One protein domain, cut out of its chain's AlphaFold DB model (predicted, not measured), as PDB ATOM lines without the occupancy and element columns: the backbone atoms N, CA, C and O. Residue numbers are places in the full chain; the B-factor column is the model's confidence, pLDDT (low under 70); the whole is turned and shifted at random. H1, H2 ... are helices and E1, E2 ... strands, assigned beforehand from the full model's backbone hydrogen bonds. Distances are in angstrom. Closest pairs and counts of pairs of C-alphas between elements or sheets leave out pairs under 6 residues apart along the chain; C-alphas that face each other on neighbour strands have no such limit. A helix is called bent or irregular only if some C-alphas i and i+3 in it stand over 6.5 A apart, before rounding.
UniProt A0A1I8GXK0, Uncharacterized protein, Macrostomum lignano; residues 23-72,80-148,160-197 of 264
ATOM      1  N   HIS A  23      23.027 -30.218  16.300       88.44
ATOM      2  CA  HIS A  23      22.698 -31.115  15.195       88.44
ATOM      3  C   HIS A  23      21.562 -30.519  14.371       88.44
ATOM      4  O   HIS A  23      20.491 -30.206  14.901       88.44
ATOM      5  N   LEU A  24      21.791 -30.399  13.065       90.56
ATOM      6  CA  LEU A  24      20.784 -29.990  12.093       90.56
ATOM      7  C   LEU A  24      20.373 -31.216  11.282       90.56
ATOM      8  O   LEU A  24      21.231 -31.932  10.772       90.56
ATOM      9  N   GLY A  25      19.070 -31.466  11.196       88.25
ATOM     10  CA  GLY A  25      18.543 -32.501  10.318       88.25
ATOM     11  C   GLY A  25      18.600 -32.096   8.847       88.25
ATOM     12  O   GLY A  25      18.771 -30.920   8.499       88.25
ATOM     13  N   GLU A  26      18.389 -33.084   7.984       88.88
ATOM     14  CA  GLU A  26      18.132 -32.841   6.569       88.88
ATOM     15  C   GLU A  26      16.869 -31.991   6.375       88.88
ATOM     16  O   GLU A  26      15.961 -32.021   7.219       88.88
ATOM     17  N   PRO A  27      16.811 -31.180   5.304       86.75
ATOM     18  CA  PRO A  27      15.614 -30.421   5.016       86.75
ATOM     19  C   PRO A  27      14.513 -31.406   4.635       86.75
ATOM     20  O   PRO A  27      14.719 -32.302   3.816       86.75
ATOM     21  N   ASN A  28      13.336 -31.244   5.230       85.12
ATOM     22  CA  ASN A  28      12.183 -32.012   4.789       85.12
ATOM     23  C   ASN A  28      11.808 -31.637   3.346       85.12
ATOM     24  O   ASN A  28      12.232 -30.602   2.817       85.12
ATOM     25  N   ALA A  29      10.990 -32.478   2.709       81.56
ATOM     26  CA  ALA A  29      10.416 -32.139   1.415       81.56
ATOM     27  C   ALA A  29       9.727 -30.762   1.512       81.56
ATOM     28  O   ALA A  29       8.973 -30.530   2.467       81.56
ATOM     29  N   PRO A  30       9.991 -29.830   0.576       77.94
ATOM     30  CA  PRO A  30       9.332 -28.535   0.580       77.94
ATOM     31  C   PRO A  30       7.817 -28.729   0.564       77.94
ATOM     32  O   PRO A  30       7.275 -29.383  -0.324       77.94
ATOM     33  N   THR A  31       7.130 -28.153   1.545       77.81
ATOM     34  CA  THR A  31       5.670 -28.027   1.490       77.81
ATOM     35  C   THR A  31       5.291 -26.892   0.537       77.81
ATOM     36  O   THR A  31       6.156 -26.153   0.055       77.81
ATOM     37  N   ALA A  32       3.991 -26.696   0.303       72.50
ATOM     38  CA  ALA A  32       3.491 -25.601  -0.528       72.50
ATOM     39  C   ALA A  32       3.992 -24.208  -0.080       72.50
ATOM     40  O   ALA A  32       4.141 -23.323  -0.921       72.50
ATOM     41  N   SER A  33       4.292 -24.021   1.212       81.25
ATOM     42  CA  SER A  33       4.661 -22.722   1.790       81.25
ATOM     43  C   SER A  33       6.038 -22.672   2.460       81.25
ATOM     44  O   SER A  33       6.615 -21.586   2.554       81.25
ATOM     45  N   CYS A  34       6.591 -23.794   2.938       83.81
ATOM     46  CA  CYS A  34       7.821 -23.805   3.744       83.81
ATOM     47  C   CYS A  34       8.649 -25.098   3.625       83.81
ATOM     48  O   CYS A  34       8.120 -26.198   3.461       83.81
ATOM     49  N   THR A  35       9.959 -24.965   3.820       88.31
ATOM     50  CA  THR A  35      10.902 -26.055   4.116       88.31
ATOM     51  C   THR A  35      11.337 -25.954   5.578       88.31
ATOM     52  O   THR A  35      11.558 -24.848   6.075       88.31
ATOM     53  N   PHE A  36      11.500 -27.083   6.260       89.19
ATOM     54  CA  PHE A  36      11.897 -27.166   7.663       89.19
ATOM     55  C   PHE A  36      13.113 -28.071   7.856       89.19
ATOM     56  O   PHE A  36      13.270 -29.076   7.168       89.19
ATOM     57  N   ARG A  37      13.935 -27.744   8.856       90.50
ATOM     58  CA  ARG A  37      14.957 -28.637   9.416       90.50
ATOM     59  C   ARG A  37      14.711 -28.809  10.906       90.50
ATOM     60  O   ARG A  37      14.380 -27.842  11.606       90.50
ATOM     61  N   SER A  38      14.908 -30.027  11.397       87.31
ATOM     62  CA  SER A  38      14.967 -30.266  12.835       87.31
ATOM     63  C   SER A  38      16.249 -29.661  13.404       87.31
ATOM     64  O   SER A  38      17.306 -29.685  12.767       87.31
ATOM     65  N   VAL A  39      16.146 -29.106  14.610       87.25
ATOM     66  CA  VAL A  39      17.307 -28.663  15.382       87.25
ATOM     67  C   VAL A  39      17.290 -29.403  16.700       87.25
ATOM     68  O   VAL A  39      16.316 -29.341  17.448       87.25
ATOM     69  N   THR A  40      18.367 -30.120  16.974       86.75
ATOM     70  CA  THR A  40      18.567 -30.812  18.246       86.75
ATOM     71  C   THR A  40      19.968 -30.526  18.744       86.75
ATOM     72  O   THR A  40      20.814 -30.020  18.006       86.75
ATOM     73  N   TRP A  41      20.227 -30.826  20.007       85.81
ATOM     74  CA  TRP A  41      21.561 -30.688  20.565       85.81
ATOM     75  C   TRP A  41      21.856 -31.840  21.517       85.81
ATOM     76  O   TRP A  41      20.935 -32.458  22.053       85.81
ATOM     77  N   THR A  42      23.132 -32.148  21.700       83.75
ATOM     78  CA  THR A  42      23.586 -33.107  22.707       83.75
ATOM     79  C   THR A  42      24.154 -32.326  23.895       83.75
ATOM     80  O   THR A  42      25.151 -31.625  23.733       83.75
ATOM     81  N   PRO A  43      23.534 -32.378  25.083       73.69
ATOM     82  CA  PRO A  43      24.083 -31.684  26.239       73.69
ATOM     83  C   PRO A  43      25.463 -32.238  26.630       73.69
ATOM     84  O   PRO A  43      25.723 -33.427  26.431       73.69
ATOM     85  N   PRO A  44      26.347 -31.422  27.235       74.19
ATOM     86  CA  PRO A  44      27.589 -31.933  27.801       74.19
ATOM     87  C   PRO A  44      27.300 -33.062  28.794       74.19
ATOM     88  O   PRO A  44      26.417 -32.922  29.639       74.19
ATOM     89  N   LYS A  45      28.074 -34.151  28.723       75.81
ATOM     90  CA  LYS A  45      27.942 -35.330  29.605       75.81
ATOM     91  C   LYS A  45      26.614 -36.093  29.462       75.81
ATOM     92  O   LYS A  45      26.258 -36.861  30.351       75.81
ATOM     93  N   VAL A  46      25.882 -35.885  28.368       76.75
ATOM     94  CA  VAL A  46      24.649 -36.611  28.048       76.75
ATOM     95  C   VAL A  46      24.794 -37.213  26.658       76.75
ATOM     96  O   VAL A  46      25.109 -36.500  25.717       76.75
ATOM     97  N   ASP A  47      24.500 -38.501  26.497       79.44
ATOM     98  CA  ASP A  47      24.679 -39.184  25.202       79.44
ATOM     99  C   ASP A  47      23.481 -39.017  24.251       79.44
ATOM    100  O   ASP A  47      23.521 -39.391  23.077       79.44
ATOM    101  N   ARG A  48      22.379 -38.443  24.743       80.75
ATOM    102  CA  ARG A  48      21.110 -38.343  24.018       80.75
ATOM    103  C   ARG A  48      20.870 -36.947  23.444       80.75
ATOM    104  O   ARG A  48      20.971 -35.935  24.139       80.75
ATOM    105  N   ARG A  49      20.422 -36.909  22.184       82.88
ATOM    106  CA  ARG A  49      19.899 -35.691  21.546       82.88
ATOM    107  C   ARG A  49      18.629 -35.207  22.243       82.88
ATOM    108  O   ARG A  49      17.706 -35.987  22.479       82.88
ATOM    109  N   SER A  50      18.579 -33.912  22.507       80.31
ATOM    110  CA  SER A  50      17.509 -33.235  23.239       80.31
ATOM    111  C   SER A  50      17.046 -31.975  22.492       80.31
ATOM    112  O   SER A  50      17.776 -31.468  21.630       80.31
ATOM    113  N   PRO A  51      15.838 -31.452  22.778       80.06
ATOM    114  CA  PRO A  51      15.435 -30.131  22.307       80.06
ATOM    115  C   PRO A  51      16.312 -29.047  22.940       80.06
ATOM    116  O   PRO A  51      16.755 -29.165  24.085       80.06
ATOM    117  N   LEU A  52      16.561 -27.977  22.188       81.12
ATOM    118  CA  LEU A  52      17.329 -26.835  22.671       81.12
ATOM    119  C   LEU A  52      16.389 -25.850  23.370       81.12
ATOM    120  O   LEU A  52      15.558 -25.220  22.714       81.12
ATOM    121  N   VAL A  53      16.525 -25.727  24.689       80.25
ATOM    122  CA  VAL A  53      15.736 -24.815  25.527       80.25
ATOM    123  C   VAL A  53      16.661 -23.761  26.128       80.25
ATOM    124  O   VAL A  53      17.731 -24.076  26.637       80.25
ATOM    125  N   ILE A  54      16.263 -22.497  26.056       78.00
ATOM    126  CA  ILE A  54      16.991 -21.349  26.589       78.00
ATOM    127  C   ILE A  54      16.092 -20.694  27.630       78.00
ATOM    128  O   ILE A  54      14.954 -20.347  27.328       78.00
ATOM    129  N   GLN A  55      16.601 -20.520  28.843       78.31
ATOM    130  CA  GLN A  55      15.860 -19.942  29.961       78.31
ATOM    131  C   GLN A  55      16.553 -18.681  30.472       78.31
ATOM    132  O   GLN A  55      17.786 -18.600  30.482       78.31
ATOM    133  N   THR A  56      15.769 -17.696  30.907       76.06
ATOM    134  CA  THR A  56      16.312 -16.498  31.550       76.06
ATOM    135  C   THR A  56      16.886 -16.825  32.932       76.06
ATOM    136  O   THR A  56      16.246 -17.477  33.758       76.06
ATOM    137  N   THR A  57      18.112 -16.360  33.205       72.19
ATOM    138  CA  THR A  57      18.742 -16.467  34.540       72.19
ATOM    139  C   THR A  57      18.154 -15.499  35.547       72.19
ATOM    140  O   THR A  57      18.177 -15.756  36.743       72.19
ATOM    141  N   THR A  58      17.708 -14.351  35.054       72.69
ATOM    142  CA  THR A  58      17.156 -13.244  35.827       72.69
ATOM    143  C   THR A  58      15.796 -12.906  35.233       72.69
ATOM    144  O   THR A  58      15.616 -13.118  34.026       72.69
ATOM    145  N   PRO A  59      14.853 -12.387  36.028       75.44
ATOM    146  CA  PRO A  59      13.604 -11.907  35.473       75.44
ATOM    147  C   PRO A  59      13.855 -10.840  34.401       75.44
ATOM    148  O   PRO A  59      14.816 -10.072  34.488       75.44
ATOM    149  N   VAL A  60      13.012 -10.835  33.376       74.25
ATOM    150  CA  VAL A  60      13.003  -9.842  32.302       74.25
ATOM    151  C   VAL A  60      11.734  -9.026  32.437       74.25
ATOM    152  O   VAL A  60      10.657  -9.586  32.632       74.25
ATOM    153  N   GLU A  61      11.861  -7.711  32.327       73.06
ATOM    154  CA  GLU A  61      10.710  -6.820  32.319       73.06
ATOM    155  C   GLU A  61       9.920  -6.977  31.013       73.06
ATOM    156  O   GLU A  61      10.440  -6.772  29.908       73.06
ATOM    157  N   ILE A  62       8.649  -7.348  31.153       74.38
ATOM    158  CA  ILE A  62       7.690  -7.446  30.057       74.38
ATOM    159  C   ILE A  62       6.676  -6.327  30.235       74.38
ATOM    160  O   ILE A  62       5.967  -6.262  31.242       74.38
ATOM    161  N   LEU A  63       6.589  -5.455  29.233       64.12
ATOM    162  CA  LEU A  63       5.594  -4.393  29.191       64.12
ATOM    163  C   LEU A  63       4.352  -4.925  28.482       64.12
ATOM    164  O   LEU A  63       4.427  -5.373  27.339       64.12
ATOM    165  N   ARG A  64       3.201  -4.850  29.157       65.81
ATOM    166  CA  ARG A  64       1.904  -5.332  28.660       65.81
ATOM    167  C   ARG A  64       1.878  -6.835  28.328       65.81
ATOM    168  O   ARG A  64       1.198  -7.224  27.384       65.81
ATOM    169  N   GLY A  65       2.571  -7.646  29.128       66.31
ATOM    170  CA  GLY A  65       2.419  -9.099  29.250       66.31
ATOM    171  C   GLY A  65       2.164  -9.885  27.968       66.31
ATOM    172  O   GLY A  65       2.758  -9.662  26.912       66.31
ATOM    173  N   VAL A  66       1.262 -10.853  28.095       72.06
ATOM    174  CA  VAL A  66       0.765 -11.654  26.980       72.06
ATOM    175  C   VAL A  66      -0.227 -10.804  26.179       72.06
ATOM    176  O   VAL A  66      -1.302 -10.480  26.694       72.06
ATOM    177  N   GLN A  67       0.111 -10.452  24.935       63.84
ATOM    178  CA  GLN A  67      -0.818  -9.800  24.008       63.84
ATOM    179  C   GLN A  67      -1.325 -10.786  22.960       63.84
ATOM    180  O   GLN A  67      -0.548 -11.493  22.315       63.84
ATOM    181  N   ILE A  68      -2.645 -10.794  22.776       57.97
ATOM    182  CA  ILE A  68      -3.280 -11.342  21.581       57.97
ATOM    183  C   ILE A  68      -3.383 -10.168  20.617       57.97
ATOM    184  O   ILE A  68      -4.090  -9.207  20.912       57.97
ATOM    185  N   GLN A  69      -2.625 -10.192  19.524       53.41
ATOM    186  CA  GLN A  69      -2.853  -9.227  18.455       53.41
ATOM    187  C   GLN A  69      -4.085  -9.664  17.665       53.41
ATOM    188  O   GLN A  69      -4.075 -10.731  17.052       53.41
ATOM    189  N   ASP A  70      -5.122  -8.825  17.669       43.19
ATOM    190  CA  ASP A  70      -6.142  -8.855  16.624       43.19
ATOM    191  C   ASP A  70      -5.462  -8.504  15.296       43.19
ATOM    192  O   ASP A  70      -4.652  -7.579  15.230       43.19
ATOM    193  N   ALA A  71      -5.752  -9.296  14.265       42.69
ATOM    194  CA  ALA A  71      -5.147  -9.258  12.937       42.69
ATOM    195  C   ALA A  71      -4.870  -7.827  12.420       42.69
ATOM    196  O   ALA A  71      -5.748  -7.159  11.884       42.69
ATOM    197  N   GLY A  72      -3.621  -7.376  12.554       35.88
ATOM    198  CA  GLY A  72      -3.152  -6.064  12.114       35.88
ATOM    199  C   GLY A  72      -1.700  -6.156  11.661       35.88
ATOM    200  O   GLY A  72      -0.786  -5.980  12.455       35.88
ATOM    201  N   GLU A  80      -2.880 -17.911  15.745       44.41
ATOM    202  CA  GLU A  80      -2.899 -17.084  16.954       44.41
ATOM    203  C   GLU A  80      -1.475 -16.997  17.531       44.41
ATOM    204  O   GLU A  80      -1.073 -17.744  18.423       44.41
ATOM    205  N   ALA A  81      -0.645 -16.142  16.944       48.62
ATOM    206  CA  ALA A  81       0.703 -15.898  17.396       48.62
ATOM    207  C   ALA A  81       0.585 -14.928  18.563       48.62
ATOM    208  O   ALA A  81       0.524 -13.715  18.392       48.62
ATOM    209  N   VAL A  82       0.510 -15.487  19.764       54.78
ATOM    210  CA  VAL A  82       0.631 -14.701  20.984       54.78
ATOM    211  C   VAL A  82       2.064 -14.229  21.098       54.78
ATOM    212  O   VAL A  82       3.005 -15.014  20.931       54.78
ATOM    213  N   ALA A  83       2.216 -12.942  21.350       57.91
ATOM    214  CA  ALA A  83       3.442 -12.254  21.050       57.91
ATOM    215  C   ALA A  83       3.784 -11.345  22.242       57.91
ATOM    216  O   ALA A  83       2.933 -10.632  22.771       57.91
ATOM    217  N   ILE A  84       5.016 -11.463  22.741       61.44
ATOM    218  CA  ILE A  84       5.461 -10.813  23.978       61.44
ATOM    219  C   ILE A  84       6.366  -9.635  23.618       61.44
ATOM    220  O   ILE A  84       7.424  -9.831  23.018       61.44
ATOM    221  N   GLY A  85       5.946  -8.426  23.993       57.31
ATOM    222  CA  GLY A  85       6.758  -7.214  23.882       57.31
ATOM    223  C   GLY A  85       7.791  -7.158  25.005       57.31
ATOM    224  O   GLY A  85       7.443  -7.250  26.180       57.31
ATOM    225  N   LEU A  86       9.068  -7.024  24.655       60.59
ATOM    226  CA  LEU A  86      10.168  -7.056  25.618       60.59
ATOM    227  C   LEU A  86      10.778  -5.657  25.743       60.59
ATOM    228  O   LEU A  86      11.058  -5.015  24.731       60.59
ATOM    229  N   SER A  87      10.992  -5.188  26.976       56.62
ATOM    230  CA  SER A  87      11.634  -3.892  27.232       56.62
ATOM    231  C   SER A  87      13.130  -3.949  26.902       56.62
ATOM    232  O   SER A  87      13.831  -4.892  27.283       56.62
ATOM    233  N   SER A  88      13.634  -2.942  26.187       53.78
ATOM    234  CA  SER A  88      15.024  -2.873  25.718       53.78
ATOM    235  C   SER A  88      16.021  -2.488  26.809       53.78
ATOM    236  O   SER A  88      17.157  -2.964  26.811       53.78
ATOM    237  N   SER A  89      15.595  -1.649  27.755       52.47
ATOM    238  CA  SER A  89      16.448  -1.032  28.774       52.47
ATOM    239  C   SER A  89      16.853  -1.982  29.905       52.47
ATOM    240  O   SER A  89      17.789  -1.679  30.640       52.47
ATOM    241  N   ALA A  90      16.191  -3.135  30.034       51.62
ATOM    242  CA  ALA A  90      16.389  -4.085  31.134       51.62
ATOM    243  C   ALA A  90      16.499  -5.545  30.661       51.62
ATOM    244  O   ALA A  90      16.210  -6.486  31.404       51.62
ATOM    245  N   PHE A  91      16.892  -5.767  29.406       62.12
ATOM    246  CA  PHE A  91      16.905  -7.117  28.866       62.12
ATOM    247  C   PHE A  91      18.022  -7.979  29.486       62.12
ATOM    248  O   PHE A  91      19.172  -7.548  29.603       62.12
ATOM    249  N   CYS A  92      17.714  -9.237  29.831       68.12
ATOM    250  CA  CYS A  92      18.694 -10.194  30.351       68.12
ATOM    251  C   CYS A  92      19.830 -10.422  29.333       68.12
ATOM    252  O   CYS A  92      19.700 -11.196  28.379       68.12
ATOM    253  N   SER A  93      20.972  -9.763  29.548       70.12
ATOM    254  CA  SER A  93      22.128  -9.798  28.642       70.12
ATOM    255  C   SER A  93      22.630 -11.221  28.391       70.12
ATOM    256  O   SER A  93      22.941 -11.575  27.252       70.12
ATOM    257  N   LYS A  94      22.617 -12.073  29.424       71.38
ATOM    258  CA  LYS A  94      22.973 -13.495  29.325       71.38
ATOM    259  C   LYS A  94      22.035 -14.265  28.397       71.38
ATOM    260  O   LYS A  94      22.505 -15.066  27.596       71.38
ATOM    261  N   PHE A  95      20.730 -14.005  28.450       75.50
ATOM    262  CA  PHE A  95      19.765 -14.661  27.564       75.50
ATOM    263  C   PHE A  95      20.005 -14.291  26.092       75.50
ATOM    264  O   PHE A  95      20.068 -15.178  25.239       75.50
ATOM    265  N   LEU A  96      20.230 -13.004  25.791       74.25
ATOM    266  CA  LEU A  96      20.568 -12.569  24.425       74.25
ATOM    267  C   LEU A  96      21.888 -13.159  23.944       74.25
ATOM    268  O   LEU A  96      21.997 -13.555  22.785       74.25
ATOM    269  N   GLN A  97      22.894 -13.217  24.817       74.88
ATOM    270  CA  GLN A  97      24.172 -13.847  24.501       74.88
ATOM    271  C   GLN A  97      23.987 -15.330  24.163       74.88
ATOM    272  O   GLN A  97      24.538 -15.779  23.158       74.88
ATOM    273  N   CYS A  98      23.160 -16.064  24.913       76.31
ATOM    274  CA  CYS A  98      22.831 -17.457  24.605       76.31
ATOM    275  C   CYS A  98      22.166 -17.595  23.226       76.31
ATOM    276  O   CYS A  98      22.590 -18.430  22.429       76.31
ATOM    277  N   ILE A  99      21.179 -16.752  22.895       77.81
ATOM    278  CA  ILE A  99      20.554 -16.765  21.559       77.81
ATOM    279  C   ILE A  99      21.599 -16.496  20.470       77.81
ATOM    280  O   ILE A  99      21.676 -17.247  19.500       77.81
ATOM    281  N   LYS A 100      22.456 -15.482  20.647       77.88
ATOM    282  CA  LYS A 100      23.534 -15.147  19.697       77.88
ATOM    283  C   LYS A 100      24.524 -16.299  19.501       77.88
ATOM    284  O   LYS A 100      24.974 -16.544  18.382       77.88
ATOM    285  N   GLN A 101      24.870 -17.015  20.570       78.56
ATOM    286  CA  GLN A 101      25.740 -18.192  20.504       78.56
ATOM    287  C   GLN A 101      25.087 -19.329  19.711       78.56
ATOM    288  O   GLN A 101      25.737 -19.922  18.849       78.56
ATOM    289  N   VAL A 102      23.797 -19.583  19.941       81.62
ATOM    290  CA  VAL A 102      23.018 -20.579  19.191       81.62
ATOM    291  C   VAL A 102      22.927 -20.205  17.711       81.62
ATOM    292  O   VAL A 102      23.217 -21.042  16.858       81.62
ATOM    293  N   GLU A 103      22.608 -18.949  17.390       83.75
ATOM    294  CA  GLU A 103      22.582 -18.441  16.011       83.75
ATOM    295  C   GLU A 103      23.936 -18.645  15.315       83.75
ATOM    296  O   GLU A 103      24.000 -19.152  14.191       83.75
ATOM    297  N   ARG A 104      25.039 -18.308  15.998       83.00
ATOM    298  CA  ARG A 104      26.397 -18.518  15.478       83.00
ATOM    299  C   ARG A 104      26.686 -19.998  15.241       83.00
ATOM    300  O   ARG A 104      27.259 -20.342  14.208       83.00
ATOM    301  N   GLY A 105      26.294 -20.865  16.170       86.38
ATOM    302  CA  GLY A 105      26.514 -22.299  16.048       86.38
ATOM    303  C   GLY A 105      25.746 -22.933  14.896       86.38
ATOM    304  O   GLY A 105      26.316 -23.702  14.122       86.38
ATOM    305  N   ILE A 106      24.491 -22.531  14.712       88.38
ATOM    306  CA  ILE A 106      23.674 -22.943  13.568       88.38
ATOM    307  C   ILE A 106      24.310 -22.476  12.256       88.38
ATOM    308  O   ILE A 106      24.444 -23.274  11.332       88.38
ATOM    309  N   ALA A 107      24.745 -21.216  12.175       87.38
ATOM    310  CA  ALA A 107      25.382 -20.686  10.970       87.38
ATOM    311  C   ALA A 107      26.662 -21.458  10.596       87.38
ATOM    312  O   ALA A 107      26.897 -21.739   9.421       87.38
ATOM    313  N   ILE A 108      27.468 -21.849  11.590       87.31
ATOM    314  CA  ILE A 108      28.654 -22.688  11.369       87.31
ATOM    315  C   ILE A 108      28.251 -24.068  10.833       87.31
ATOM    316  O   ILE A 108      28.841 -24.524   9.853       87.31
ATOM    317  N   LYS A 109      27.242 -24.720  11.427       88.94
ATOM    318  CA  LYS A 109      26.770 -26.046  10.989       88.94
ATOM    319  C   LYS A 109      26.190 -26.013   9.572       88.94
ATOM    320  O   LYS A 109      26.542 -26.871   8.773       88.94
ATOM    321  N   LEU A 110      25.391 -25.000   9.227       89.62
ATOM    322  CA  LEU A 110      24.885 -24.810   7.858       89.62
ATOM    323  C   LEU A 110      26.035 -24.699   6.846       89.62
ATOM    324  O   LEU A 110      26.036 -25.401   5.836       89.62
ATOM    325  N   LYS A 111      27.069 -23.906   7.167       88.12
ATOM    326  CA  LYS A 111      28.267 -23.778   6.326       88.12
ATOM    327  C   LYS A 111      29.012 -25.108   6.163       88.12
ATOM    328  O   LYS A 111      29.450 -25.422   5.063       88.12
ATOM    329  N   GLN A 112      29.159 -25.886   7.238       89.25
ATOM    330  CA  GLN A 112      29.809 -27.207   7.204       89.25
ATOM    331  C   GLN A 112      29.042 -28.219   6.346       89.25
ATOM    332  O   GLN A 112      29.660 -29.056   5.700       89.25
ATOM    333  N   MET A 113      27.712 -28.118   6.308       89.88
ATOM    334  CA  MET A 113      26.850 -28.944   5.458       89.88
ATOM    335  C   MET A 113      26.822 -28.485   3.990       89.88
ATOM    336  O   MET A 113      26.127 -29.089   3.181       89.88
ATOM    337  N   GLY A 114      27.529 -27.405   3.638       88.38
ATOM    338  CA  GLY A 114      27.476 -26.829   2.295       88.38
ATOM    339  C   GLY A 114      26.137 -26.166   1.957       88.38
ATOM    340  O   GLY A 114      25.857 -25.963   0.781       88.38
ATOM    341  N   ASP A 115      25.310 -25.820   2.952       86.94
ATOM    342  CA  ASP A 115      24.080 -25.048   2.746       86.94
ATOM    343  C   ASP A 115      24.446 -23.550   2.682       86.94
ATOM    344  O   ASP A 115      24.837 -22.967   3.700       86.94
ATOM    345  N   PRO A 116      24.374 -22.903   1.500       76.50
ATOM    346  CA  PRO A 116      24.861 -21.538   1.315       76.50
ATOM    347  C   PRO A 116      23.910 -20.484   1.895       76.50
ATOM    348  O   PRO A 116      24.197 -19.287   1.817       76.50
ATOM    349  N   MET A 117      22.755 -20.890   2.431       85.81
ATOM    350  CA  MET A 117      21.724 -19.953   2.853       85.81
ATOM    351  C   MET A 117      22.034 -19.340   4.225       85.81
ATOM    352  O   MET A 117      22.204 -20.070   5.206       85.81
ATOM    353  N   PRO A 118      22.058 -18.000   4.345       84.44
ATOM    354  CA  PRO A 118      22.299 -17.338   5.619       84.44
ATOM    355  C   PRO A 118      21.146 -17.524   6.613       84.44
ATOM    356  O   PRO A 118      19.975 -17.645   6.249       84.44
ATOM    357  N   LEU A 119      21.498 -17.476   7.897       83.88
ATOM    358  CA  LEU A 119      20.557 -17.429   9.012       83.88
ATOM    359  C   LEU A 119      20.129 -15.978   9.270       83.88
ATOM    360  O   LEU A 119      20.976 -15.118   9.530       83.88
ATOM    361  N   LEU A 120      18.825 -15.701   9.226       79.00
ATOM    362  CA  LEU A 120      18.272 -14.408   9.619       79.00
ATOM    363  C   LEU A 120      18.453 -14.226  11.130       79.00
ATOM    364  O   LEU A 120      17.926 -15.010  11.921       79.00
ATOM    365  N   ARG A 121      19.200 -13.191  11.525       66.62
ATOM    366  CA  ARG A 121      19.430 -12.866  12.937       66.62
ATOM    367  C   ARG A 121      18.166 -12.299  13.559       66.62
ATOM    368  O   ARG A 121      17.662 -11.278  13.096       66.62
ATOM    369  N   ILE A 122      17.715 -12.931  14.632       62.78
ATOM    370  CA  ILE A 122      16.585 -12.457  15.430       62.78
ATOM    371  C   ILE A 122      17.094 -11.521  16.541       62.78
ATOM    372  O   ILE A 122      16.404 -10.595  16.943       62.78
ATOM    373  N   SER A 123      18.345 -11.693  16.982       56.81
ATOM    374  CA  SER A 123      18.976 -10.923  18.066       56.81
ATOM    375  C   SER A 123      19.573  -9.556  17.663       56.81
ATOM    376  O   SER A 123      20.560  -9.105  18.265       56.81
ATOM    377  N   ARG A 124      19.037  -8.890  16.628       51.22
ATOM    378  CA  ARG A 124      19.579  -7.607  16.144       51.22
ATOM    379  C   ARG A 124      19.294  -6.509  17.174       51.22
ATOM    380  O   ARG A 124      18.240  -5.898  17.153       51.22
ATOM    381  N   ALA A 125      20.249  -6.266  18.070       45.28
ATOM    382  CA  ALA A 125      20.301  -5.009  18.802       45.28
ATOM    383  C   ALA A 125      20.577  -3.915  17.765       45.28
ATOM    384  O   ALA A 125      21.595  -3.981  17.071       45.28
ATOM    385  N   THR A 126      19.646  -2.986  17.589       43.16
ATOM    386  CA  THR A 126      19.910  -1.755  16.849       43.16
ATOM    387  C   THR A 126      20.902  -0.941  17.672       43.16
ATOM    388  O   THR A 126      20.672  -0.662  18.848       43.16
ATOM    389  N   GLU A 127      22.065  -0.658  17.087       41.16
ATOM    390  CA  GLU A 127      22.920   0.408  17.596       41.16
ATOM    391  C   GLU A 127      22.129   1.712  17.450       41.16
ATOM    392  O   GLU A 127      21.520   1.937  16.409       41.16
ATOM    393  N   GLU A 128      22.124   2.512  18.516       34.84
ATOM    394  CA  GLU A 128      21.530   3.851  18.601       34.84
ATOM    395  C   GLU A 128      19.990   3.934  18.595       34.84
ATOM    396  O   GLU A 128      19.311   3.738  17.595       34.84
ATOM    397  N   GLY A 129      19.443   4.336  19.747       35.84
ATOM    398  CA  GLY A 129      18.395   5.364  19.819       35.84
ATOM    399  C   GLY A 129      16.956   5.025  19.420       35.84
ATOM    400  O   GLY A 129      16.059   5.671  19.951       35.84
ATOM    401  N   ASP A 130      16.699   4.024  18.581       33.94
ATOM    402  CA  ASP A 130      15.337   3.693  18.148       33.94
ATOM    403  C   ASP A 130      14.736   2.530  18.954       33.94
ATOM    404  O   ASP A 130      15.251   1.408  18.996       33.94
ATOM    405  N   LEU A 131      13.603   2.828  19.595       36.22
ATOM    406  CA  LEU A 131      12.751   1.977  20.436       36.22
ATOM    407  C   LEU A 131      12.094   0.815  19.655       36.22
ATOM    408  O   LEU A 131      10.872   0.704  19.592       36.22
ATOM    409  N   GLY A 132      12.882  -0.066  19.042       34.12
ATOM    410  CA  GLY A 132      12.390  -1.138  18.171       34.12
ATOM    411  C   GLY A 132      12.602  -2.547  18.724       34.12
ATOM    412  O   GLY A 132      13.321  -3.328  18.110       34.12
ATOM    413  N   PHE A 133      12.000  -2.909  19.861       37.66
ATOM    414  CA  PHE A 133      12.110  -4.274  20.411       37.66
ATOM    415  C   PHE A 133      10.793  -5.045  20.297       37.66
ATOM    416  O   PHE A 133      10.042  -5.197  21.255       37.66
ATOM    417  N   ALA A 134      10.540  -5.599  19.114       41.34
ATOM    418  CA  ALA A 134       9.569  -6.673  18.939       41.34
ATOM    419  C   ALA A 134      10.306  -7.945  18.496       41.34
ATOM    420  O   ALA A 134      10.266  -8.344  17.334       41.34
ATOM    421  N   GLN A 135      11.031  -8.584  19.420       54.62
ATOM    422  CA  GLN A 135      11.477  -9.960  19.206       54.62
ATOM    423  C   GLN A 135      10.343 -10.890  19.634       54.62
ATOM    424  O   GLN A 135      10.271 -11.337  20.776       54.62
ATOM    425  N   TRP A 136       9.424 -11.145  18.707       54.25
ATOM    426  CA  TRP A 136       8.268 -11.989  18.962       54.25
ATOM    427  C   TRP A 136       8.696 -13.439  19.213       54.25
ATOM    428  O   TRP A 136       9.278 -14.099  18.348       54.25
ATOM    429  N   ILE A 137       8.377 -13.957  20.396       61.03
ATOM    430  CA  ILE A 137       8.397 -15.394  20.667       61.03
ATOM    431  C   ILE A 137       6.947 -15.856  20.648       61.03
ATOM    432  O   ILE A 137       6.177 -15.502  21.534       61.03
ATOM    433  N   ALA A 138       6.585 -16.638  19.634       59.94
ATOM    434  CA  ALA A 138       5.239 -17.177  19.525       59.94
ATOM    435  C   ALA A 138       4.973 -18.213  20.628       59.94
ATOM    436  O   ALA A 138       5.794 -19.109  20.865       59.94
ATOM    437  N   ILE A 139       3.794 -18.159  21.241       63.31
ATOM    438  CA  ILE A 139       3.223 -19.331  21.914       63.31
ATOM    439  C   ILE A 139       2.623 -20.211  20.818       63.31
ATOM    440  O   ILE A 139       1.680 -19.813  20.143       63.31
ATOM    441  N   LYS A 140       3.209 -21.387  20.569       64.62
ATOM    442  CA  LYS A 140       2.712 -22.292  19.523       64.62
ATOM    443  C   LYS A 140       1.612 -23.182  20.104       64.62
ATOM    444  O   LYS A 140       1.936 -23.923  21.023       64.62
ATOM    445  N   PRO A 141       0.394 -23.232  19.533       58.28
ATOM    446  CA  PRO A 141      -0.697 -24.062  20.065       58.28
ATOM    447  C   PRO A 141      -0.343 -25.550  20.195       58.28
ATOM    448  O   PRO A 141      -0.806 -26.242  21.091       58.28
ATOM    449  N   THR A 142       0.528 -26.048  19.314       63.31
ATOM    450  CA  THR A 142       0.985 -27.445  19.311       63.31
ATOM    451  C   THR A 142       2.025 -27.760  20.389       63.31
ATOM    452  O   THR A 142       2.499 -28.892  20.459       63.31
ATOM    453  N   LEU A 143       2.467 -26.774  21.174       66.38
ATOM    454  CA  LEU A 143       3.453 -26.950  22.235       66.38
ATOM    455  C   LEU A 143       2.892 -26.372  23.535       66.38
ATOM    456  O   LEU A 143       2.607 -25.178  23.577       66.38
ATOM    457  N   PRO A 144       2.775 -27.169  24.612       68.38
ATOM    458  CA  PRO A 144       2.260 -26.643  25.866       68.38
ATOM    459  C   PRO A 144       3.191 -25.547  26.391       68.38
ATOM    460  O   PRO A 144       4.421 -25.707  26.390       68.38
ATOM    461  N   CYS A 145       2.592 -24.442  26.823       77.44
ATOM    462  CA  CYS A 145       3.257 -23.370  27.543       77.44
ATOM    463  C   CYS A 145       2.694 -23.344  28.960       77.44
ATOM    464  O   CYS A 145       1.516 -23.060  29.144       77.44
ATOM    465  N   PHE A 146       3.537 -23.638  29.947       80.94
ATOM    466  CA  PHE A 146       3.131 -23.624  31.348       80.94
ATOM    467  C   PHE A 146       3.242 -22.210  31.906       80.94
ATOM    468  O   PHE A 146       4.312 -21.588  31.856       80.94
ATOM    469  N   THR A 147       2.139 -21.696  32.429       82.19
ATOM    470  CA  THR A 147       2.060 -20.346  32.979       82.19
ATOM    471  C   THR A 147       1.998 -20.405  34.495       82.19
ATOM    472  O   THR A 147       1.199 -21.134  35.064       82.19
ATOM    473  N   PHE A 148       2.863 -19.643  35.160       82.81
ATOM    474  CA  PHE A 148       2.944 -19.612  36.617       82.81
ATOM    475  C   PHE A 148       2.861 -18.182  37.136       82.81
ATOM    476  O   PHE A 148       3.291 -17.231  36.475       82.81
ATOM    477  N   ASP A 160      -3.856 -20.050  34.421       81.75
ATOM    478  CA  ASP A 160      -4.178 -19.972  33.000       81.75
ATOM    479  C   ASP A 160      -3.417 -18.824  32.322       81.75
ATOM    480  O   ASP A 160      -3.150 -17.774  32.912       81.75
ATOM    481  N   THR A 161      -3.106 -18.980  31.033       77.50
ATOM    482  CA  THR A 161      -2.418 -17.930  30.259       77.50
ATOM    483  C   THR A 161      -3.235 -16.631  30.193       77.50
ATOM    484  O   THR A 161      -2.668 -15.543  30.081       77.50
ATOM    485  N   SER A 162      -4.566 -16.724  30.306       79.81
ATOM    486  CA  SER A 162      -5.477 -15.576  30.390       79.81
ATOM    487  C   SER A 162      -5.217 -14.695  31.615       79.81
ATOM    488  O   SER A 162      -5.361 -13.478  31.499       79.81
ATOM    489  N   GLU A 163      -4.768 -15.259  32.743       83.31
ATOM    490  CA  GLU A 163      -4.440 -14.490  33.954       83.31
ATOM    491  C   GLU A 163      -3.222 -13.582  33.756       83.31
ATOM    492  O   GLU A 163      -3.075 -12.593  34.467       83.31
ATOM    493  N   LEU A 164      -2.348 -13.889  32.793       80.94
ATOM    494  CA  LEU A 164      -1.150 -13.100  32.487       80.94
ATOM    495  C   LEU A 164      -1.377 -12.080  31.358       80.94
ATOM    496  O   LEU A 164      -0.447 -11.366  30.962       80.94
ATOM    497  N   ARG A 165      -2.596 -12.011  30.811       82.12
ATOM    498  CA  ARG A 165      -2.927 -11.144  29.678       82.12
ATOM    499  C   ARG A 165      -2.861  -9.673  30.084       82.12
ATOM    500  O   ARG A 165      -3.522  -9.251  31.025       82.12
ATOM    501  N   GLY A 166      -2.063  -8.892  29.356       73.06
ATOM    502  CA  GLY A 166      -1.903  -7.451  29.586       73.06
ATOM    503  C   GLY A 166      -1.161  -7.055  30.870       73.06
ATOM    504  O   GLY A 166      -0.932  -5.863  31.073       73.06
ATOM    505  N   LEU A 167      -0.744  -8.010  31.710       77.56
ATOM    506  CA  LEU A 167       0.000  -7.717  32.935       77.56
ATOM    507  C   LEU A 167       1.447  -7.331  32.611       77.56
ATOM    508  O   LEU A 167       2.189  -8.104  32.017       77.56
ATOM    509  N   SER A 168       1.857  -6.130  33.009       75.50
ATOM    510  CA  SER A 168       3.273  -5.755  33.017       75.50
ATOM    511  C   SER A 168       3.947  -6.287  34.280       75.50
ATOM    512  O   SER A 168       3.318  -6.327  35.335       75.50
ATOM    513  N   GLY A 169       5.224  -6.650  34.192       76.50
ATOM    514  CA  GLY A 169       5.991  -7.080  35.361       76.50
ATOM    515  C   GLY A 169       7.294  -7.781  35.003       76.50
ATOM    516  O   GLY A 169       7.708  -7.810  33.840       76.50
ATOM    517  N   LEU A 170       7.934  -8.362  36.014       78.38
ATOM    518  CA  LEU A 170       9.135  -9.169  35.856       78.38
ATOM    519  C   LEU A 170       8.776 -10.631  35.596       78.38
ATOM    520  O   LEU A 170       8.032 -11.250  36.353       78.38
ATOM    521  N   TYR A 171       9.344 -11.210  34.541       80.75
ATOM    522  CA  TYR A 171       9.052 -12.580  34.146       80.75
ATOM    523  C   TYR A 171      10.299 -13.441  34.018       80.75
ATOM    524  O   TYR A 171      11.287 -13.058  33.388       80.75
ATOM    525  N   HIS A 172      10.216 -14.670  34.520       81.19
ATOM    526  CA  HIS A 172      11.078 -15.739  34.029       81.19
ATOM    527  C   HIS A 172      10.417 -16.440  32.853       81.19
ATOM    528  O   HIS A 172       9.228 -16.757  32.893       81.19
ATOM    529  N   LEU A 173      11.202 -16.712  31.818       80.56
ATOM    530  CA  LEU A 173      10.717 -17.390  30.627       80.56
ATOM    531  C   LEU A 173      11.712 -18.433  30.135       80.56
ATOM    532  O   LEU A 173      12.931 -18.256  30.243       80.56
ATOM    533  N   SER A 174      11.164 -19.498  29.561       79.19
ATOM    534  CA  SER A 174      11.909 -20.533  28.850       79.19
ATOM    535  C   SER A 174      11.399 -20.642  27.424       79.19
ATOM    536  O   SER A 174      10.197 -20.757  27.186       79.19
ATOM    537  N   VAL A 175      12.320 -20.639  26.466       79.75
ATOM    538  CA  VAL A 175      12.043 -20.689  25.031       79.75
ATOM    539  C   VAL A 175      12.719 -21.906  24.437       79.75
ATOM    540  O   VAL A 175      13.899 -22.144  24.667       79.75
ATOM    541  N   GLN A 176      11.989 -22.663  23.633       80.75
ATOM    542  CA  GLN A 176      12.529 -23.779  22.875       80.75
ATOM    543  C   GLN A 176      12.746 -23.386  21.417       80.75
ATOM    544  O   GLN A 176      11.846 -22.852  20.766       80.75
ATOM    545  N   LEU A 177      13.914 -23.726  20.875       81.69
ATOM    546  CA  LEU A 177      14.126 -23.762  19.434       81.69
ATOM    547  C   LEU A 177      13.444 -25.005  18.867       81.69
ATOM    548  O   LEU A 177      13.806 -26.134  19.190       81.69
ATOM    549  N   THR A 178      12.428 -24.792  18.040       79.38
ATOM    550  CA  THR A 178      11.618 -25.875  17.479       79.38
ATOM    551  C   THR A 178      12.174 -26.379  16.158       79.38
ATOM    552  O   THR A 178      12.104 -27.569  15.872       79.38
ATOM    553  N   SER A 179      12.667 -25.470  15.319       84.69
ATOM    554  CA  SER A 179      13.073 -25.784  13.949       84.69
ATOM    555  C   SER A 179      13.836 -24.626  13.317       84.69
ATOM    556  O   SER A 179      13.748 -23.486  13.778       84.69
ATOM    557  N   LEU A 180      14.531 -24.910  12.219       88.69
ATOM    558  CA  LEU A 180      14.768 -23.902  11.193       88.69
ATOM    559  C   LEU A 180      13.656 -24.010  10.166       88.69
ATOM    560  O   LEU A 180      13.270 -25.118   9.790       88.69
ATOM    561  N   TYR A 181      13.153 -22.877   9.707       87.50
ATOM    562  CA  TYR A 181      12.194 -22.840   8.620       87.50
ATOM    563  C   TYR A 181      12.619 -21.824   7.572       87.50
ATOM    564  O   TYR A 181      13.254 -20.809   7.866       87.50
ATOM    565  N   ARG A 182      12.271 -22.120   6.329       87.06
ATOM    566  CA  ARG A 182      12.519 -21.275   5.171       87.06
ATOM    567  C   ARG A 182      11.230 -21.226   4.373       87.06
ATOM    568  O   ARG A 182      10.766 -22.259   3.901       87.06
ATOM    569  N   GLN A 183      10.656 -20.036   4.239       84.00
ATOM    570  CA  GLN A 183       9.515 -19.827   3.350       84.00
ATOM    571  C   GLN A 183       9.910 -20.160   1.910       84.00
ATOM    572  O   GLN A 183      11.075 -19.994   1.532       84.00
ATOM    573  N   LYS A 184       8.954 -20.644   1.115       78.75
ATOM    574  CA  LYS A 184       9.152 -20.851  -0.323       78.75
ATOM    575  C   LYS A 184       9.731 -19.565  -0.936       78.75
ATOM    576  O   LYS A 184       9.337 -18.475  -0.546       78.75
ATOM    577  N   GLU A 185      10.740 -19.709  -1.797       82.06
ATOM    578  CA  GLU A 185      11.486 -18.605  -2.443       82.06
ATOM    579  C   GLU A 185      12.360 -17.719  -1.522       82.06
ATOM    580  O   GLU A 185      13.167 -16.930  -2.020       82.06
ATOM    581  N   SER A 186      12.312 -17.883  -0.193       83.19
ATOM    582  CA  SER A 186      13.237 -17.187   0.714       83.19
ATOM    583  C   SER A 186      14.674 -17.678   0.528       83.19
ATOM    584  O   SER A 186      14.948 -18.878   0.505       83.19
ATOM    585  N   LYS A 187      15.620 -16.735   0.510       86.12
ATOM    586  CA  LYS A 187      17.066 -17.008   0.500       86.12
ATOM    587  C   LYS A 187      17.673 -17.102   1.905       86.12
ATOM    588  O   LYS A 187      18.889 -17.095   2.038       86.12
ATOM    589  N   THR A 188      16.850 -17.134   2.954       85.88
ATOM    590  CA  THR A 188      17.303 -17.127   4.356       85.88
ATOM    591  C   THR A 188      16.612 -18.212   5.174       85.88
ATOM    592  O   THR A 188      15.400 -18.419   5.044       85.88
ATOM    593  N   TRP A 189      17.369 -18.858   6.060       87.12
ATOM    594  CA  TRP A 189      16.823 -19.671   7.145       87.12
ATOM    595  C   TRP A 189      16.376 -18.772   8.299       87.12
ATOM    596  O   TRP A 189      17.056 -17.808   8.646       87.12
ATOM    597  N   ARG A 190      15.252 -19.105   8.932       85.12
ATOM    598  CA  ARG A 190      14.736 -18.435  10.133       85.12
ATOM    599  C   ARG A 190      14.629 -19.437  11.276       85.12
ATOM    600  O   ARG A 190      14.317 -20.605  11.045       85.12
ATOM    601  N   LEU A 191      14.863 -18.988  12.509       80.31
ATOM    602  CA  LEU A 191      14.667 -19.832  13.686       80.31
ATOM    603  C   LEU A 191      13.190 -19.809  14.083       80.31
ATOM    604  O   LEU A 191      12.588 -18.749  14.246       80.31
ATOM    605  N   GLY A 192      12.607 -20.988  14.259       78.19
ATOM    606  CA  GLY A 192      11.311 -21.155  14.895       78.19
ATOM    607  C   GLY A 192      11.496 -21.289  16.399       78.19
ATOM    608  O   GLY A 192      12.016 -22.301  16.857       78.19
ATOM    609  N   LEU A 193      11.048 -20.302  17.165       77.69
ATOM    610  CA  LEU A 193      11.060 -20.333  18.627       77.69
ATOM    611  C   LEU A 193       9.642 -20.565  19.162       77.69
ATOM    612  O   LEU A 193       8.665 -20.203  18.505       77.69
ATOM    613  N   ALA A 194       9.536 -21.193  20.331       76.56
ATOM    614  CA  ALA A 194       8.279 -21.367  21.049       76.56
ATOM    615  C   ALA A 194       8.468 -21.141  22.548       76.56
ATOM    616  O   ALA A 194       9.437 -21.634  23.128       76.56
ATOM    617  N   LEU A 195       7.531 -20.437  23.177       78.81
ATOM    618  CA  LEU A 195       7.500 -20.293  24.630       78.81
ATOM    619  C   LEU A 195       7.117 -21.630  25.291       78.81
ATOM    620  O   LEU A 195       6.189 -22.300  24.843       78.81
ATOM    621  N   ARG A 196       7.854 -22.035  26.329       79.88
ATOM    622  CA  ARG A 196       7.629 -23.284  27.085       79.88
ATOM    623  C   ARG A 196       7.162 -23.032  28.503       79.88
ATOM    624  O   ARG A 196       6.354 -23.797  29.020       79.88
ATOM    625  N   SER A 197       7.672 -21.976  29.119       80.81
ATOM    626  CA  SER A 197       7.169 -21.507  30.396       80.81
ATOM    627  C   SER A 197       7.230 -19.993  30.473       80.81
ATOM    628  O   SER A 197       8.136 -19.366  29.911       80.81
TER     629      SER A 197
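What this domain is: This is residues 23 to 72, 80 to 148 and 160 to 197 of the 264 residues of an uncharacterized protein of Macrostomum lignano (UniProt A0A1I8GXK0). A strongly twisted sheet is built along one very long, bent strand, E7, with the long helix H1 packed over one face and running along it. E8 folds back beside E7, E1 and E3 pair with its other side, and E4 with E5 extends the sheet at the end where E7 begins; near that end are also E6 and the short H2. Residues 113 to 145, a long stretch with no named element, lead from the end of H1 to E6. The printed part has 157 residues, with E1 E2 E3 E4 E5 H1 E6 H2 E7 E8 along the chain; the sheet is branched and antiparallel, and the class is mixed, helices and strands, though only 73 residues are in named elements. The whole is compact, with a radius of gyration of the C-alphas of 16.4 A and spans of 44 by 41 by 37 A.

How they stand to each other: E1, residues 34 to 37, is antiparallel to E7, residues 169 to 183, with N 35 and O 182 2.8 A apart. E1 runs on into E2, residues 39 to 41, at 13 degrees; E2 pairs with no named strand, but residues 23 to 24 pair with its residues 39 to 40. E3, residues 52 to 55, is antiparallel to E7, with N 54 and O 175 at 2.8 A. E4, residues 60 to 67, bends by 76 degrees at residue 63; it has E7 on one side, with N 60 and O 171 at 2.8 A, and E5, residues 83 to 86, on the other, with N 83 and O 67 at 3.3 A. H1, residues 93 to 112, is on the sheet at a height of 10.1 A, over E7 and along it at 11 degrees on the local plane; its closest C-alphas to E3 are those of Phe 95 and Gln 55, 7.0 A. Every O i to N i+4 pair of H1 is within hydrogen-bond range. E6, residues 146 to 148, pairs with no named strand; C-alphas 146 and 197 are 4.7 A apart. H2, residues 161 to 164, too short for such a pair, only grazes the sheet. E7 bends by 73 degrees at residue 179 and forms a hairpin with E8, residues 190 to 197, with N 176 and O 194 at 2.8 A.

Where its parts are: E1 starts at C-alpha 34 (7.821, -23.805, 3.744). First to last C-alpha, E4 measures 16.1 A, H1 28.7 A, E7 34.6 A and E8 21.8 A. E8 ends at C-alpha 197 (7.169, -21.507, 30.396).

The domain as a whole: The farthest C-alphas, of Gly 114 and Glu 163, are 46.6 A apart. Residues 73 to 79 and 149 to 159 are not printed, with gaps of 12.0 A and 8.0 A. The link from H1 to E6 is long. pLDDT is under 70 at residues 63 to 65, 67 to 72, 80 to 92 and 121 to 144.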